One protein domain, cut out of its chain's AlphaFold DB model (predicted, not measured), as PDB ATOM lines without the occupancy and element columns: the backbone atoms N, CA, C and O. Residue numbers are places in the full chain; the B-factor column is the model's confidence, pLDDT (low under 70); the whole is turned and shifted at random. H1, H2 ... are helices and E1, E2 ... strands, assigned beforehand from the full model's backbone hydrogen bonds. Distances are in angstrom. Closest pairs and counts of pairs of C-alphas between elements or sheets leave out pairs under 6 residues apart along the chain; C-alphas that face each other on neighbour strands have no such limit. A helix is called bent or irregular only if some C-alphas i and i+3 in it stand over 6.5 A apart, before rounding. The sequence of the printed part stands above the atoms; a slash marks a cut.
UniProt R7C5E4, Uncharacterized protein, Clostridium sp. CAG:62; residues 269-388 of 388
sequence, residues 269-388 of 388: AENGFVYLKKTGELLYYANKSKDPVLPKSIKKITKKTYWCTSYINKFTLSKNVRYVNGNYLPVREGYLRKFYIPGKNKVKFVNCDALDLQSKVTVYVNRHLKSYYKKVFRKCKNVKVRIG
ATOM      1  N   ALA A 269      14.383 -93.704 -80.689       94.31
ATOM      2  CA  ALA A 269      14.204 -92.346 -80.207       94.31
ATOM      3  C   ALA A 269      15.533 -91.599 -80.172       94.31
ATOM      4  O   ALA A 269      16.548 -92.163 -79.775       94.31
ATOM      5  N   GLU A 270      15.508 -90.342 -80.601       93.25
ATOM      6  CA  GLU A 270      16.680 -89.471 -80.675       93.25
ATOM      7  C   GLU A 270      16.208 -88.015 -80.598       93.25
ATOM      8  O   GLU A 270      15.290 -87.632 -81.321       93.25
ATOM      9  N   ASN A 271      16.781 -87.208 -79.699       89.25
ATOM     10  CA  ASN A 271      16.448 -85.783 -79.517       89.25
ATOM     11  C   ASN A 271      14.941 -85.484 -79.354       89.25
ATOM     12  O   ASN A 271      14.435 -84.454 -79.796       89.25
ATOM     13  N   GLY A 272      14.204 -86.402 -78.722       89.00
ATOM     14  CA  GLY A 272      12.755 -86.303 -78.530       89.00
ATOM     15  C   GLY A 272      11.914 -86.745 -79.730       89.00
ATOM     16  O   GLY A 272      10.694 -86.805 -79.609       89.00
ATOM     17  N   PHE A 273      12.517 -87.098 -80.865       92.81
ATOM     18  CA  PHE A 273      11.809 -87.736 -81.972       92.81
ATOM     19  C   PHE A 273      11.686 -89.232 -81.739       92.81
ATOM     20  O   PHE A 273      12.651 -89.869 -81.332       92.81
ATOM     21  N   VAL A 274      10.532 -89.800 -82.075       94.25
ATOM     22  CA  VAL A 274      10.302 -91.247 -82.129       94.25
ATOM     23  C   VAL A 274      10.032 -91.646 -83.573       94.25
ATOM     24  O   VAL A 274       9.252 -90.995 -84.273       94.25
ATOM     25  N   TYR A 275      10.674 -92.722 -84.017       94.56
ATOM     26  CA  TYR A 275      10.634 -93.173 -85.405       94.56
ATOM     27  C   TYR A 275      10.672 -94.702 -85.526       94.56
ATOM     28  O   TYR A 275      11.034 -95.415 -84.587       94.56
ATOM     29  N   LEU A 276      10.314 -95.223 -86.702       95.31
ATOM     30  CA  LEU A 276      10.522 -96.635 -87.048       95.31
ATOM     31  C   LEU A 276      11.972 -96.861 -87.492       95.31
ATOM     32  O   LEU A 276      12.387 -96.318 -88.513       95.31
ATOM     33  N   LYS A 277      12.726 -97.715 -86.789       96.00
ATOM     34  CA  LYS A 277      14.145 -98.005 -87.082       96.00
ATOM     35  C   LYS A 277      14.369 -98.499 -88.508       96.00
ATOM     36  O   LYS A 277      15.261 -98.011 -89.192       96.00
ATOM     37  N   LYS A 278      13.534 -99.439 -88.971       95.56
ATOM     38  CA  LYS A 278      13.683-100.064 -90.297       95.56
ATOM     39  C   LYS A 278      13.563 -99.049 -91.437       95.56
ATOM     40  O   LYS A 278      14.282 -99.142 -92.424       95.56
ATOM     41  N   THR A 279      12.643 -98.093 -91.320       95.81
ATOM     42  CA  THR A 279      12.269 -97.208 -92.434       95.81
ATOM     43  C   THR A 279      12.715 -95.760 -92.254       95.81
ATOM     44  O   THR A 279      12.694 -95.009 -93.226       95.81
ATOM     45  N   GLY A 280      13.091 -95.348 -91.042       96.38
ATOM     46  CA  GLY A 280      13.313 -93.944 -90.696       96.38
ATOM     47  C   GLY A 280      12.037 -93.096 -90.770       96.38
ATOM     48  O   GLY A 280      12.125 -91.903 -91.045       96.38
ATOM     49  N   GLU A 281      10.857 -93.704 -90.605       95.62
ATOM     50  CA  GLU A 281       9.565 -93.003 -90.593       95.62
ATOM     51  C   GLU A 281       9.363 -92.263 -89.271       95.62
ATOM     52  O   GLU A 281       9.386 -92.906 -88.218       95.62
ATOM     53  N   LEU A 282       9.129 -90.952 -89.324       94.38
ATOM     54  CA  LEU A 282       8.774 -90.152 -88.152       94.38
ATOM     55  C   LEU A 282       7.369 -90.510 -87.643       94.38
ATOM     56  O   LEU A 282       6.430 -90.644 -88.423       94.38
ATOM     57  N   LEU A 283       7.228 -90.653 -86.325       90.94
ATOM     58  CA  LEU A 283       5.956 -90.985 -85.677       90.94
ATOM     59  C   LEU A 283       5.508 -89.912 -84.682       90.94
ATOM     60  O   LEU A 283       4.312 -89.671 -84.520       90.94
ATOM     61  N   TYR A 284       6.456 -89.307 -83.966       90.88
ATOM     62  CA  TYR A 284       6.144 -88.437 -82.839       90.88
ATOM     63  C   TYR A 284       7.313 -87.530 -82.469       90.88
ATOM     64  O   TYR A 284       8.472 -87.925 -82.597       90.88
ATOM     65  N   TYR A 285       6.994 -86.346 -81.955       90.25
ATOM     66  CA  TYR A 285       7.951 -85.426 -81.359       90.25
ATOM     67  C   TYR A 285       7.516 -85.048 -79.939       90.25
ATOM     68  O   TYR A 285       6.493 -84.394 -79.732       90.25
ATOM     69  N   ALA A 286       8.315 -85.484 -78.967       82.88
ATOM     70  CA  ALA A 286       8.056 -85.423 -77.531       82.88
ATOM     71  C   ALA A 286       8.575 -84.146 -76.848       82.88
ATOM     72  O   ALA A 286       8.336 -83.934 -75.659       82.88
ATOM     73  N   ASN A 287       9.372 -83.341 -77.554       82.75
ATOM     74  CA  ASN A 287      10.054 -82.187 -76.975       82.75
ATOM     75  C   ASN A 287       9.259 -80.891 -77.221       82.75
ATOM     76  O   ASN A 287       8.412 -80.820 -78.108       82.75
ATOM     77  N   LYS A 288       9.534 -79.863 -76.414       80.19
ATOM     78  CA  LYS A 288       8.916 -78.533 -76.488       80.19
ATOM     79  C   LYS A 288       9.784 -77.495 -77.204       80.19
ATOM     80  O   LYS A 288       9.404 -76.328 -77.247       80.19
ATOM     81  N   SER A 289      10.938 -77.894 -77.752       86.00
ATOM     82  CA  SER A 289      11.782 -76.965 -78.512       86.00
ATOM     83  C   SER A 289      10.999 -76.378 -79.687       86.00
ATOM     84  O   SER A 289      10.288 -77.104 -80.389       86.00
ATOM     85  N   LYS A 290      11.154 -75.063 -79.865       86.75
ATOM     86  CA  LYS A 290      10.558 -74.270 -80.947       86.75
ATOM     87  C   LYS A 290      11.294 -74.449 -82.277       86.75
ATOM     88  O   LYS A 290      10.722 -74.138 -83.321       86.75
ATOM     89  N   ASP A 291      12.511 -75.003 -82.222       91.75
ATOM     90  CA  ASP A 291      13.438 -75.108 -83.350       91.75
ATOM     91  C   ASP A 291      13.914 -76.563 -83.611       91.75
ATOM     92  O   ASP A 291      15.119 -76.828 -83.646       91.75
ATOM     93  N   PRO A 292      13.012 -77.557 -83.752       92.88
ATOM     94  CA  PRO A 292      13.393 -78.946 -83.979       92.88
ATOM     95  C   PRO A 292      14.263 -79.155 -85.225       92.88
ATOM     96  O   PRO A 292      13.938 -78.713 -86.331       92.88
ATOM     97  N   VAL A 293      15.326 -79.946 -85.051       95.00
ATOM     98  CA  VAL A 293      16.185 -80.448 -86.130       95.00
ATOM     99  C   VAL A 293      16.050 -81.962 -86.195       95.00
ATOM    100  O   VAL A 293      16.333 -82.653 -85.215       95.00
ATOM    101  N   LEU A 294      15.621 -82.492 -87.342       95.69
ATOM    102  CA  LEU A 294      15.480 -83.936 -87.487       95.69
ATOM    103  C   LEU A 294      16.845 -84.636 -87.417       95.69
ATOM    104  O   LEU A 294      17.777 -84.239 -88.125       95.69
ATOM    105  N   PRO A 295      16.961 -85.729 -86.648       95.94
ATOM    106  CA  PRO A 295      18.148 -86.567 -86.667       95.94
ATOM    107  C   PRO A 295      18.342 -87.285 -88.009       95.94
ATOM    108  O   PRO A 295      17.401 -87.521 -88.776       95.94
ATOM    109  N   LYS A 296      19.587 -87.699 -88.278       95.75
ATOM    110  CA  LYS A 296      19.977 -88.449 -89.493       95.75
ATOM    111  C   LYS A 296      19.244 -89.790 -89.626       95.75
ATOM    112  O   LYS A 296      19.102 -90.295 -90.740       95.75
ATOM    113  N   SER A 297      18.781 -90.346 -88.511       96.62
ATOM    114  CA  SER A 297      18.011 -91.590 -88.435       96.62
ATOM    115  C   SER A 297      16.654 -91.502 -89.147       96.62
ATOM    116  O   SER A 297      16.109 -92.517 -89.584       96.62
ATOM    117  N   ILE A 298      16.113 -90.290 -89.305       96.94
ATOM    118  CA  ILE A 298      14.827 -90.051 -89.958       96.94
ATOM    119  C   ILE A 298      15.040 -89.801 -91.450       96.94
ATOM    120  O   ILE A 298      15.835 -88.954 -91.861       96.94
ATOM    121  N   LYS A 299      14.290 -90.553 -92.256       97.00
ATOM    122  CA  LYS A 299      14.385 -90.597 -93.719       97.00
ATOM    123  C   LYS A 299      13.118 -90.092 -94.406       97.00
ATOM    124  O   LYS A 299      13.175 -89.699 -95.573       97.00
ATOM    125  N   LYS A 300      11.973 -90.096 -93.719       97.12
ATOM    126  CA  LYS A 300      10.697 -89.680 -94.308       97.12
ATOM    127  C   LYS A 300       9.642 -89.281 -93.276       97.12
ATOM    128  O   LYS A 300       9.683 -89.720 -92.128       97.12
ATOM    129  N   ILE A 301       8.704 -88.457 -93.738       95.56
ATOM    130  CA  ILE A 301       7.500 -88.038 -93.017       95.56
ATOM    131  C   ILE A 301       6.306 -88.333 -93.928       95.56
ATOM    132  O   ILE A 301       5.973 -87.536 -94.800       95.56
ATOM    133  N   THR A 302       5.686 -89.497 -93.779       93.94
ATOM    134  CA  THR A 302       4.532 -89.929 -94.587       93.94
ATOM    135  C   THR A 302       3.361 -90.399 -93.743       93.94
ATOM    136  O   THR A 302       2.334 -90.777 -94.300       93.94
ATOM    137  N   LYS A 303       3.502 -90.414 -92.417       89.50
ATOM    138  CA  LYS A 303       2.442 -90.767 -91.474       89.50
ATOM    139  C   LYS A 303       2.102 -89.599 -90.559       89.50
ATOM    140  O   LYS A 303       2.940 -88.738 -90.286       89.50
ATOM    141  N   LYS A 304       0.867 -89.617 -90.040       86.44
ATOM    142  CA  LYS A 304       0.391 -88.660 -89.036       86.44
ATOM    143  C   LYS A 304       1.363 -88.616 -87.862       86.44
ATOM    144  O   LYS A 304       1.449 -89.570 -87.095       86.44
ATOM    145  N   THR A 305       2.055 -87.490 -87.750       85.56
ATOM    146  CA  THR A 305       3.000 -87.196 -86.678       85.56
ATOM    147  C   THR A 305       2.321 -86.271 -85.681       85.56
ATOM    148  O   THR A 305       1.715 -85.276 -86.077       85.56
ATOM    149  N   TYR A 306       2.408 -86.599 -84.395       84.44
ATOM    150  CA  TYR A 306       1.981 -85.686 -83.336       84.44
ATOM    151  C   TYR A 306       3.173 -84.887 -82.815       84.44
ATOM    152  O   TYR A 306       4.253 -85.440 -82.584       84.44
ATOM    153  N   TRP A 307       2.937 -83.599 -82.602       85.56
ATOM    154  CA  TRP A 307       3.919 -82.623 -82.154       85.56
ATOM    155  C   TRP A 307       3.496 -82.124 -80.770       85.56
ATOM    156  O   TRP A 307       2.375 -81.662 -80.604       85.56
ATOM    157  N   CYS A 308       4.355 -82.254 -79.757       76.44
ATOM    158  CA  CYS A 308       4.013 -81.874 -78.374       76.44
ATOM    159  C   CYS A 308       3.978 -80.375 -78.089       76.44
ATOM    160  O   CYS A 308       3.697 -79.975 -76.959       76.44
ATOM    161  N   THR A 309       4.333 -79.552 -79.064       73.62
ATOM    162  CA  THR A 309       4.353 -78.105 -78.926       73.62
ATOM    163  C   THR A 309       3.701 -77.490 -80.149       73.62
ATOM    164  O   THR A 309       4.050 -77.838 -81.280       73.62
ATOM    165  N   SER A 310       2.771 -76.576 -79.893       68.69
ATOM    166  CA  SER A 310       2.132 -75.729 -80.896       68.69
ATOM    167  C   SER A 310       3.110 -74.726 -81.498       68.69
ATOM    168  O   SER A 310       2.975 -74.329 -82.648       68.69
ATOM    169  N   TYR A 311       4.155 -74.353 -80.755       79.25
ATOM    170  CA  TYR A 311       4.990 -73.189 -81.046       79.25
ATOM    171  C   TYR A 311       6.270 -73.510 -81.830       79.25
ATOM    172  O   TYR A 311       7.325 -72.934 -81.554       79.25
ATOM    173  N   ILE A 312       6.220 -74.435 -82.791       87.88
ATOM    174  CA  ILE A 312       7.371 -74.688 -83.671       87.88
ATOM    175  C   ILE A 312       7.513 -73.507 -84.631       87.88
ATOM    176  O   ILE A 312       6.730 -73.371 -85.563       87.88
ATOM    177  N   ASN A 313       8.513 -72.654 -84.399       89.44
ATOM    178  CA  ASN A 313       8.816 -71.495 -85.243       89.44
ATOM    179  C   ASN A 313       9.716 -71.885 -86.416       89.44
ATOM    180  O   ASN A 313       9.491 -71.473 -87.560       89.44
ATOM    181  N   LYS A 314      10.727 -72.706 -86.117       91.94
ATOM    182  CA  LYS A 314      11.714 -73.185 -87.072       91.94
ATOM    183  C   LYS A 314      11.694 -74.703 -87.117       91.94
ATOM    184  O   LYS A 314      11.746 -75.368 -86.094       91.94
ATOM    185  N   PHE A 315      11.700 -75.276 -88.310       93.69
ATOM    186  CA  PHE A 315      11.848 -76.717 -88.476       93.69
ATOM    187  C   PHE A 315      12.942 -77.015 -89.488       93.69
ATOM    188  O   PHE A 315      12.996 -76.391 -90.544       93.69
ATOM    189  N   THR A 316      13.836 -77.947 -89.168       95.50
ATOM    190  CA  THR A 316      14.973 -78.288 -90.031       95.50
ATOM    191  C   THR A 316      14.958 -79.770 -90.365       95.50
ATOM    192  O   THR A 316      15.010 -80.620 -89.473       95.50
ATOM    193  N   LEU A 317      14.916 -80.091 -91.660       96.62
ATOM    194  CA  LEU A 317      15.085 -81.464 -92.119       96.62
ATOM    195  C   LEU A 317      16.540 -81.914 -91.985       96.62
ATOM    196  O   LEU A 317      17.478 -81.137 -92.160       96.62
ATOM    197  N   SER A 318      16.729 -83.212 -91.761       95.06
ATOM    198  CA  SER A 318      18.045 -83.832 -91.879       95.06
ATOM    199  C   SER A 318      18.395 -84.024 -93.357       95.06
ATOM    200  O   SER A 318      17.520 -84.213 -94.209       95.06
ATOM    201  N   LYS A 319      19.694 -84.084 -93.672       93.56
ATOM    202  CA  LYS A 319      20.174 -84.394 -95.030       93.56
ATOM    203  C   LYS A 319      19.776 -85.788 -95.538       93.56
ATOM    204  O   LYS A 319      19.987 -86.076 -96.715       93.56
ATOM    205  N   ASN A 320      19.236 -86.657 -94.679       94.69
ATOM    206  CA  ASN A 320      18.819 -88.022 -95.012       94.69
ATOM    207  C   ASN A 320      17.331 -88.128 -95.353       94.69
ATOM    208  O   ASN A 320      16.899 -89.171 -95.844       94.69
ATOM    209  N   VAL A 321      16.557 -87.062 -95.140       97.00
ATOM    210  CA  VAL A 321      15.149 -87.041 -95.531       97.00
ATOM    211  C   VAL A 321      15.038 -87.081 -97.056       97.00
ATOM    212  O   VAL A 321      15.796 -86.417 -97.765       97.00
ATOM    213  N   ARG A 322      14.125 -87.906 -97.574       95.94
ATOM    214  CA  ARG A 322      13.880 -88.082 -99.018       95.94
ATOM    215  C   ARG A 322      12.424 -87.869 -99.413       95.94
ATOM    216  O   ARG A 322      12.163 -87.556-100.569       95.94
ATOM    217  N   TYR A 323      11.492 -88.009 -98.472       97.56
ATOM    218  CA  TYR A 323      10.060 -87.887 -98.739       97.56
ATOM    219  C   TYR A 323       9.341 -87.176 -97.590       97.56
ATOM    220  O   TYR A 323       9.506 -87.560 -96.429       97.56
ATOM    221  N   VAL A 324       8.513 -86.183 -97.913       97.25
ATOM    222  CA  VAL A 324       7.685 -85.445 -96.952       97.25
ATOM    223  C   VAL A 324       6.263 -85.270 -97.486       97.25
ATOM    224  O   VAL A 324       6.049 -84.798 -98.597       97.25
ATOM    225  N   ASN A 325       5.278 -85.617 -96.666       95.50
ATOM    226  CA  ASN A 325       3.882 -85.253 -96.846       95.50
ATOM    227  C   ASN A 325       3.585 -84.023 -95.975       95.50
ATOM    228  O   ASN A 325       3.685 -84.094 -94.747       95.50
ATOM    229  N   GLY A 326       3.252 -82.899 -96.612       91.75
ATOM    230  CA  GLY A 326       3.053 -81.610 -95.953       91.75
ATOM    231  C   GLY A 326       1.930 -81.621 -94.914       91.75
ATOM    232  O   GLY A 326       2.056 -80.947 -93.896       91.75
ATOM    233  N   ASN A 327       0.922 -82.488 -95.072       89.94
ATOM    234  CA  ASN A 327      -0.163 -82.675 -94.095       89.94
ATOM    235  C   ASN A 327       0.318 -83.086 -92.694       89.94
ATOM    236  O   ASN A 327      -0.436 -82.966 -91.727       89.94
ATOM    237  N   TYR A 328       1.543 -83.609 -92.580       90.69
ATOM    238  CA  TYR A 328       2.117 -84.099 -91.325       90.69
ATOM    239  C   TYR A 328       3.292 -83.257 -90.819       90.69
ATOM    240  O   TYR A 328       3.903 -83.601 -89.804       90.69
ATOM    241  N   LEU A 329       3.593 -82.146 -91.496       90.75
ATOM    242  CA  LEU A 329       4.475 -81.112 -90.970       90.75
ATOM    243  C   LEU A 329       3.827 -80.418 -89.756       90.75
ATOM    244  O   LEU A 329       2.605 -80.480 -89.587       90.75
ATOM    245  N   PRO A 330       4.618 -79.745 -88.902       87.19
ATOM    246  CA  PRO A 330       4.102 -79.010 -87.749       87.19
ATOM    247  C   PRO A 330       3.447 -77.684 -88.177       87.19
ATOM    248  O   PRO A 330       3.933 -76.609 -87.847       87.19
ATOM    249  N   VAL A 331       2.371 -77.759 -88.967       76.88
ATOM    250  CA  VAL A 331       1.705 -76.592 -89.579       76.88
ATOM    251  C   VAL A 331       0.343 -76.278 -88.971       76.88
ATOM    252  O   VAL A 331      -0.079 -75.137 -88.997       76.88
ATOM    253  N   ARG A 332      -0.367 -77.246 -88.383       62.16
ATOM    254  CA  ARG A 332      -1.777 -77.045 -87.987       62.16
ATOM    255  C   ARG A 332      -2.003 -76.096 -86.806       62.16
ATOM    256  O   ARG A 332      -3.145 -75.732 -86.567       62.16
ATOM    257  N   GLU A 333      -0.954 -75.694 -86.090       59.25
ATOM    258  CA  GLU A 333      -1.087 -74.884 -84.869       59.25
ATOM    259  C   GLU A 333      -0.550 -73.446 -85.003       59.25
ATOM    260  O   GLU A 333      -0.559 -72.721 -84.020       59.25
ATOM    261  N   GLY A 334      -0.168 -72.984 -86.207       58.00
ATOM    262  CA  GLY A 334      -0.120 -71.538 -86.510       58.00
ATOM    263  C   GLY A 334       1.224 -70.804 -86.388       58.00
ATOM    264  O   GLY A 334       1.239 -69.577 -86.490       58.00
ATOM    265  N   TYR A 335       2.355 -71.492 -86.181       77.62
ATOM    266  CA  TYR A 335       3.620 -70.818 -85.838       77.62
ATOM    267  C   TYR A 335       4.829 -71.122 -86.726       77.62
ATOM    268  O   TYR A 335       5.854 -70.457 -86.553       77.62
ATOM    269  N   LEU A 336       4.751 -72.052 -87.684       89.06
ATOM    270  CA  LEU A 336       5.919 -72.400 -88.501       89.06
ATOM    271  C   LEU A 336       6.251 -71.260 -89.468       89.06
ATOM    272  O   LEU A 336       5.574 -71.067 -90.470       89.06
ATOM    273  N   ARG A 337       7.331 -70.522 -89.194       90.81
ATOM    274  CA  ARG A 337       7.776 -69.379 -90.010       90.81
ATOM    275  C   ARG A 337       8.991 -69.700 -90.864       90.81
ATOM    276  O   ARG A 337       9.152 -69.124 -91.940       90.81
ATOM    277  N   LYS A 338       9.872 -70.588 -90.396       94.00
ATOM    278  CA  LYS A 338      11.117 -70.943 -91.090       94.00
ATOM    279  C   LYS A 338      11.222 -72.453 -91.265       94.00
ATOM    280  O   LYS A 338      11.238 -73.195 -90.288       94.00
ATOM    281  N   PHE A 339      11.357 -72.915 -92.501       95.38
ATOM    282  CA  PHE A 339      11.520 -74.333 -92.806       95.38
ATOM    283  C   PHE A 339      12.810 -74.565 -93.593       95.38
ATOM    284  O   PHE A 339      12.974 -74.040 -94.686       95.38
ATOM    285  N   TYR A 340      13.745 -75.322 -93.030       97.12
ATOM    286  CA  TYR A 340      15.072 -75.534 -93.599       97.12
ATOM    287  C   TYR A 340      15.185 -76.914 -94.240       97.12
ATOM    288  O   TYR A 340      14.907 -77.940 -93.610       97.12
ATOM    289  N   ILE A 341      15.662 -76.935 -95.484       96.38
ATOM    290  CA  ILE A 341      15.964 -78.135 -96.263       96.38
ATOM    291  C   ILE A 341      17.442 -78.055 -96.691       96.38
ATOM    292  O   ILE A 341      17.746 -77.694 -97.830       96.38
ATOM    293  N   PRO A 342      18.386 -78.351 -95.777       88.50
ATOM    294  CA  PRO A 342      19.806 -78.036 -95.971       88.50
ATOM    295  C   PRO A 342      20.543 -78.998 -96.920       88.50
ATOM    296  O   PRO A 342      21.681 -78.748 -97.312       88.50
ATOM    297  N   GLY A 343      19.941 -80.139 -97.267       84.38
ATOM    298  CA  GLY A 343      20.582 -81.164 -98.091       84.38
ATOM    299  C   GLY A 343      20.824 -80.725 -99.540       84.38
ATOM    300  O   GLY A 343      20.062 -79.949-100.107       84.38
ATOM    301  N   LYS A 344      21.861 -81.295-100.168       86.75
ATOM    302  CA  LYS A 344      22.107 -81.173-101.621       86.75
ATOM    303  C   LYS A 344      21.207 -82.091-102.464       86.75
ATOM    304  O   LYS A 344      21.105 -81.914-103.672       86.75
ATOM    305  N   ASN A 345      20.541 -83.056-101.829       90.94
ATOM    306  CA  ASN A 345      19.641 -84.000-102.489       90.94
ATOM    307  C   ASN A 345      18.204 -83.475-102.494       90.94
ATOM    308  O   ASN A 345      17.734 -82.937-101.490       90.94
ATOM    309  N   LYS A 346      17.489 -83.706-103.599       94.38
ATOM    310  CA  LYS A 346      16.058 -83.404-103.703       94.38
ATOM    311  C   LYS A 346      15.268 -84.216-102.671       94.38
ATOM    312  O   LYS A 346      15.482 -85.416-102.501       94.38
ATOM    313  N   VAL A 347      14.317 -83.554-102.025       96.69
ATOM    314  CA  VAL A 347      13.290 -84.177-101.181       96.69
ATOM    315  C   VAL A 347      11.984 -84.138-101.958       96.69
ATOM    316  O   VAL A 347      11.563 -83.060-102.378       96.69
ATOM    317  N   LYS A 348      11.340 -85.293-102.139       97.00
ATOM    318  CA  LYS A 348      10.008 -85.364-102.742       97.00
ATOM    319  C   LYS A 348       8.978 -84.859-101.739       97.00
ATOM    320  O   LYS A 348       8.919 -85.356-100.615       97.00
ATOM    321  N   PHE A 349       8.160 -83.909-102.167       96.31
ATOM    322  CA  PHE A 349       7.063 -83.378-101.374       96.31
ATOM    323  C   PHE A 349       5.707 -83.705-102.004       96.31
ATOM    324  O   PHE A 349       5.575 -83.712-103.228       96.31
ATOM    325  N   VAL A 350       4.706 -83.952-101.158       95.38
ATOM    326  CA  VAL A 350       3.286 -84.098-101.525       95.38
ATOM    327  C   VAL A 350       2.416 -83.332-100.524       95.38
ATOM    328  O   VAL A 350       2.854 -83.130 -99.393       95.38
ATOM    329  N   ASN A 351       1.211 -82.915-100.926       92.81
ATOM    330  CA  ASN A 351       0.250 -82.164-100.094       92.81
ATOM    331  C   ASN A 351       0.881 -80.957 -99.367       92.81
ATOM    332  O   ASN A 351       0.877 -80.863 -98.138       92.81
ATOM    333  N   CYS A 352       1.546 -80.085-100.129       89.12
ATOM    334  CA  CYS A 352       2.247 -78.912 -99.587       89.12
ATOM    335  C   CYS A 352       1.320 -77.740 -99.275       89.12
ATOM    336  O   CYS A 352       1.734 -76.817 -98.587       89.12
ATOM    337  N   ASP A 353       0.089 -77.786 -99.769       88.25
ATOM    338  CA  ASP A 353      -1.014 -76.878 -99.462       88.25
ATOM    339  C   ASP A 353      -1.251 -76.739 -97.951       88.25
ATOM    340  O   ASP A 353      -1.605 -75.666 -97.479       88.25
ATOM    341  N   ALA A 354      -0.917 -77.756 -97.152       85.31
ATOM    342  CA  ALA A 354      -0.937 -77.645 -95.695       85.31
ATOM    343  C   ALA A 354      -0.033 -76.521 -95.134       85.31
ATOM    344  O   ALA A 354      -0.301 -76.012 -94.048       85.31
ATOM    345  N   LEU A 355       1.030 -76.124 -95.848       85.19
ATOM    346  CA  LEU A 355       1.878 -74.985 -95.470       85.19
ATOM    347  C   LEU A 355       1.188 -73.633 -95.705       85.19
ATOM    348  O   LEU A 355       1.557 -72.662 -95.049       85.19
ATOM    349  N   ASP A 356       0.188 -73.565 -96.589       84.56
ATOM    350  CA  ASP A 356      -0.576 -72.337 -96.850       84.56
ATOM    351  C   ASP A 356      -1.577 -72.006 -95.750       84.56
ATOM    352  O   ASP A 356      -1.985 -70.853 -95.629       84.56
ATOM    353  N   LEU A 357      -1.909 -72.973 -94.891       78.94
ATOM    354  CA  LEU A 357      -2.699 -72.734 -93.680       78.94
ATOM    355  C   LEU A 357      -1.988 -71.794 -92.688       78.94
ATOM    356  O   LEU A 357      -2.526 -71.497 -91.626       78.94
ATOM    357  N   GLN A 358      -0.750 -71.381 -92.966       75.25
ATOM    358  CA  GLN A 358       0.036 -70.453 -92.159       75.25
ATOM    359  C   GLN A 358       0.088 -69.074 -92.810       75.25
ATOM    360  O   GLN A 358       0.094 -68.959 -94.032       75.25
ATOM    361  N   SER A 359       0.205 -68.027 -91.990       74.62
ATOM    362  CA  SER A 359       0.210 -66.648 -92.484       74.62
ATOM    363  C   SER A 359       1.390 -66.355 -93.417       74.62
ATOM    364  O   SER A 359       1.168 -65.768 -94.470       74.62
ATOM    365  N   LYS A 360       2.625 -66.776 -93.078       89.00
ATOM    366  CA  LYS A 360       3.820 -66.726 -93.959       89.00
ATOM    367  C   LYS A 360       4.874 -67.771 -93.558       89.00
ATOM    368  O   LYS A 360       5.371 -67.729 -92.431       89.00
ATOM    369  N   VAL A 361       5.313 -68.622 -94.494       92.69
ATOM    370  CA  VAL A 361       6.417 -69.589 -94.298       92.69
ATOM    371  C   VAL A 361       7.570 -69.293 -95.256       92.69
ATOM    372  O   VAL A 361       7.401 -69.258 -96.471       92.69
ATOM    373  N   THR A 362       8.785 -69.125 -94.734       95.62
ATOM    374  CA  THR A 362      10.000 -69.051 -95.558       95.62
ATOM    375  C   THR A 362      10.706 -70.401 -95.577       95.62
ATOM    376  O   THR A 362      11.128 -70.898 -94.532       95.62
ATOM    377  N   VAL A 363      10.865 -70.978 -96.766       96.56
ATOM    378  CA  VAL A 363      11.574 -72.241 -96.985       96.56
ATOM    379  C   VAL A 363      13.000 -71.944 -97.443       96.56
ATOM    380  O   VAL A 363      13.205 -71.399 -98.528       96.56
ATOM    381  N   TYR A 364      13.979 -72.290 -96.613       97.69
ATOM    382  CA  TYR A 364      15.405 -72.130 -96.883       97.69
ATOM    383  C   TYR A 364      15.960 -73.407 -97.500       97.69
ATOM    384  O   TYR A 364      15.794 -74.498 -96.946       97.69
ATOM    385  N   VAL A 365      16.587 -73.272 -98.664       97.38
ATOM    386  CA  VAL A 365      17.083 -74.398 -99.455       97.38
ATOM    387  C   VAL A 365      18.478 -74.112 -99.988       97.38
ATOM    388  O   VAL A 365      18.863 -72.959-100.195       97.38
ATOM    389  N   ASN A 366      19.208 -75.177-100.308       95.25
ATOM    390  CA  ASN A 366      20.487 -75.058-100.992       95.25
ATOM    391  C   ASN A 366      20.342 -74.298-102.332       95.25
ATOM    392  O   ASN A 366      19.384 -74.521-103.081       95.25
ATOM    393  N   ARG A 367      21.324 -73.442-102.662       95.12
ATOM    394  CA  ARG A 367      21.363 -72.627-103.892       95.12
ATOM    395  C   ARG A 367      21.048 -73.442-105.152       95.12
ATOM    396  O   ARG A 367      20.213 -73.010-105.945       95.12
ATOM    397  N   HIS A 368      21.627 -74.635-105.293       94.75
ATOM    398  CA  HIS A 368      21.445 -75.497-106.468       94.75
ATOM    399  C   HIS A 368      20.025 -76.077-106.595       94.75
ATOM    400  O   HIS A 368      19.604 -76.465-107.681       94.75
ATOM    401  N   LEU A 369      19.250 -76.115-105.506       96.31
ATOM    402  CA  LEU A 369      17.885 -76.654-105.483       96.31
ATOM    403  C   LEU A 369      16.800 -75.568-105.455       96.31
ATOM    404  O   LEU A 369      15.612 -75.897-105.455       96.31
ATOM    405  N   LYS A 370      17.165 -74.279-105.476       96.19
ATOM    406  CA  LYS A 370      16.208 -73.158-105.403       96.19
ATOM    407  C   LYS A 370      15.124 -73.238-106.480       96.19
ATOM    408  O   LYS A 370      13.945 -73.099-106.167       96.19
ATOM    409  N   SER A 371      15.513 -73.483-107.733       96.81
ATOM    410  CA  SER A 371      14.569 -73.596-108.857       96.81
ATOM    411  C   SER A 371      13.620 -74.788-108.681       96.81
ATOM    412  O   SER A 371      12.409 -74.652-108.851       96.81
ATOM    413  N   TYR A 372      14.145 -75.934-108.234       96.81
ATOM    414  CA  TYR A 372      13.337 -77.116-107.936       96.81
ATOM    415  C   TYR A 372      12.278 -76.818-106.867       96.81
ATOM    416  O   TYR A 372      11.094 -77.049-107.101       96.81
ATOM    417  N   TYR A 373      12.670 -76.242-105.728       96.81
ATOM    418  CA  TYR A 373      11.722 -75.976-104.645       96.81
ATOM    419  C   TYR A 373      10.741 -74.843-104.953       96.81
ATOM    420  O   TYR A 373       9.594 -74.922-104.522       96.81
ATOM    421  N   LYS A 374      11.120 -73.847-105.769       96.38
ATOM    422  CA  LYS A 374      10.152 -72.883-106.323       96.38
ATOM    423  C   LYS A 374       9.046 -73.586-107.115       96.38
ATOM    424  O   LYS A 374       7.886 -73.227-106.966       96.38
ATOM    425  N   LYS A 375       9.385 -74.607-107.915       96.38
ATOM    426  CA  LYS A 375       8.391 -75.412-108.649       96.38
ATOM    427  C   LYS A 375       7.541 -76.273-107.710       96.38
ATOM    428  O   LYS A 375       6.330 -76.330-107.893       96.38
ATOM    429  N   VAL A 376       8.155 -76.906-106.702       95.50
ATOM    430  CA  VAL A 376       7.451 -77.726-105.693       95.50
ATOM    431  C   VAL A 376       6.385 -76.912-104.957       95.50
ATOM    432  O   VAL A 376       5.246 -77.352-104.856       95.50
ATOM    433  N   PHE A 377       6.735 -75.710-104.496       95.38
ATOM    434  CA  PHE A 377       5.845 -74.848-103.713       95.38
ATOM    435  C   PHE A 377       5.107 -73.800-104.561       95.38
ATOM    436  O   PHE A 377       4.563 -72.852-104.012       95.38
ATOM    437  N   ARG A 378       5.047 -73.946-105.895       94.38
ATOM    438  CA  ARG A 378       4.475 -72.916-106.792       94.38
ATOM    439  C   ARG A 378       3.002 -72.595-106.532       94.38
ATOM    440  O   ARG A 378       2.559 -71.499-106.839       94.38
ATOM    441  N   LYS A 379       2.246 -73.575-106.024       92.44
ATOM    442  CA  LYS A 379       0.824 -73.422-105.682       92.44
ATOM    443  C   LYS A 379       0.621 -72.897-104.256       92.44
ATOM    444  O   LYS A 379      -0.508 -72.580-103.911       92.44
ATOM    445  N   CYS A 380       1.691 -72.827-103.460       92.50
ATOM    446  CA  CYS A 380       1.639 -72.424-102.067       92.50
ATOM    447  C   CYS A 380       1.777 -70.895-101.947       92.50
ATOM    448  O   CYS A 380       2.893 -70.373-101.987       92.50
ATOM    449  N   LYS A 381       0.657 -70.169-101.835       91.88
ATOM    450  CA  LYS A 381       0.619 -68.692-101.856       91.88
ATOM    451  C   LYS A 381       1.379 -68.052-100.692       91.88
ATOM    452  O   LYS A 381       1.984 -66.994-100.866       91.88
ATOM    453  N   ASN A 382       1.398 -68.701 -99.528       90.81
ATOM    454  CA  ASN A 382       2.021 -68.162 -98.314       90.81
ATOM    455  C   ASN A 382       3.470 -68.644 -98.125       90.81
ATOM    456  O   ASN A 382       4.099 -68.354 -97.100       90.81
ATOM    457  N   VAL A 383       4.029 -69.361 -99.109       94.62
ATOM    458  CA  VAL A 383       5.370 -69.951 -99.044       94.62
ATOM    459  C   VAL A 383       6.374 -69.175 -99.897       94.62
ATOM    460  O   VAL A 383       6.256 -69.079-101.115       94.62
ATOM    461  N   LYS A 384       7.451 -68.685 -99.270       95.75
ATOM    462  CA  LYS A 384       8.575 -68.030 -99.960       95.75
ATOM    463  C   LYS A 384       9.825 -68.903 -99.927       95.75
ATOM    464  O   LYS A 384      10.354 -69.187 -98.858       95.75
ATOM    465  N   VAL A 385      10.362 -69.260-101.093       96.88
ATOM    466  CA  VAL A 385      11.617 -70.028-101.197       96.88
ATOM    467  C   VAL A 385      12.828 -69.087-101.235       96.88
ATOM    468  O   VAL A 385      12.933 -68.234-102.123       96.88
ATOM    469  N   ARG A 386      13.765 -69.253-100.293       96.94
ATOM    470  CA  ARG A 386      15.028 -68.499-100.183       96.94
ATOM    471  C   ARG A 386      16.239 -69.433-100.149       96.94
ATOM    472  O   ARG A 386      16.116 -70.619 -99.867       96.94
ATOM    473  N   ILE A 387      17.407 -68.882-100.468       93.62
ATOM    474  CA  ILE A 387      18.688 -69.572-100.270       93.62
ATOM    475  C   ILE A 387      19.066 -69.412 -98.797       93.62
ATOM    476  O   ILE A 387      18.900 -68.312 -98.266       93.62
ATOM    477  N   GLY A 388      19.554 -70.471 -98.154       81.81
ATOM    478  CA  GLY A 388      20.125 -70.400 -96.810       81.81
ATOM    479  C   GLY A 388      20.455 -71.753 -96.219       81.81
ATOM    480  O   GLY A 388      20.451 -72.747 -96.984       81.81
TER     481      GLY A 388
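What this domain is: This is residues 269 to 388 of the 388 residues of an uncharacterized protein of Clostridium sp. CAG:62 (UniProt R7C5E4). With little regular structure, the chain winds in stacked turns, a short solenoid with parallel sheet E3 E5 E7 E8 along one side and parallel pair E4 E6 along another. Antiparallel hairpin E1 E2 stands at one end, H2 near the other. The 120 printed residues run E1 E2 E3 E4 E5 E6 H1 E7 H2 E8, mixed, under half in named elements; compact, radius of gyration of the C-alphas 13.1 A, spans 34 by 28 by 22 A.

How they stand to each other: E1, residues 273 to 276, and E2, 281 to 285, form a hairpin; N 274 and O 284 are 2.8 A apart. E3, 314 to 316, is parallel to E5, 338 to 341, with N 340 and O 315 at 2.8 A. E4, 323 to 325, is parallel to E6, 348 to 350, with N 324 and O 348 at 2.9 A. H1, 352 to 355, is only just not on the larger sheet, with 4 pairs of C-alphas within 10 A. E7, 361 to 365, is parallel to E5, N 341 and O 364 at 2.8 A, and to E8, 383 to 387, N 363 and O 384 at 2.8 A. Irregular H2, 367 to 376, with C-alphas 368 and 371 7.5 A apart, is over E7 and E8, height 8.1 A; 4 of 6 O i to N i+4 pairs are within hydrogen-bond range.

Where its parts are: E1 begins at C-alpha 273 (11.809, -87.736, -81.972); E8, 13.4 A long, ends at C-alpha 387 (18.688, -69.572, -100.270).

The domain as a whole: The printed part has no cut; links E2 to E3 and E4 to E5 are long. Residues 310 and 332 to 334 are under pLDDT 70.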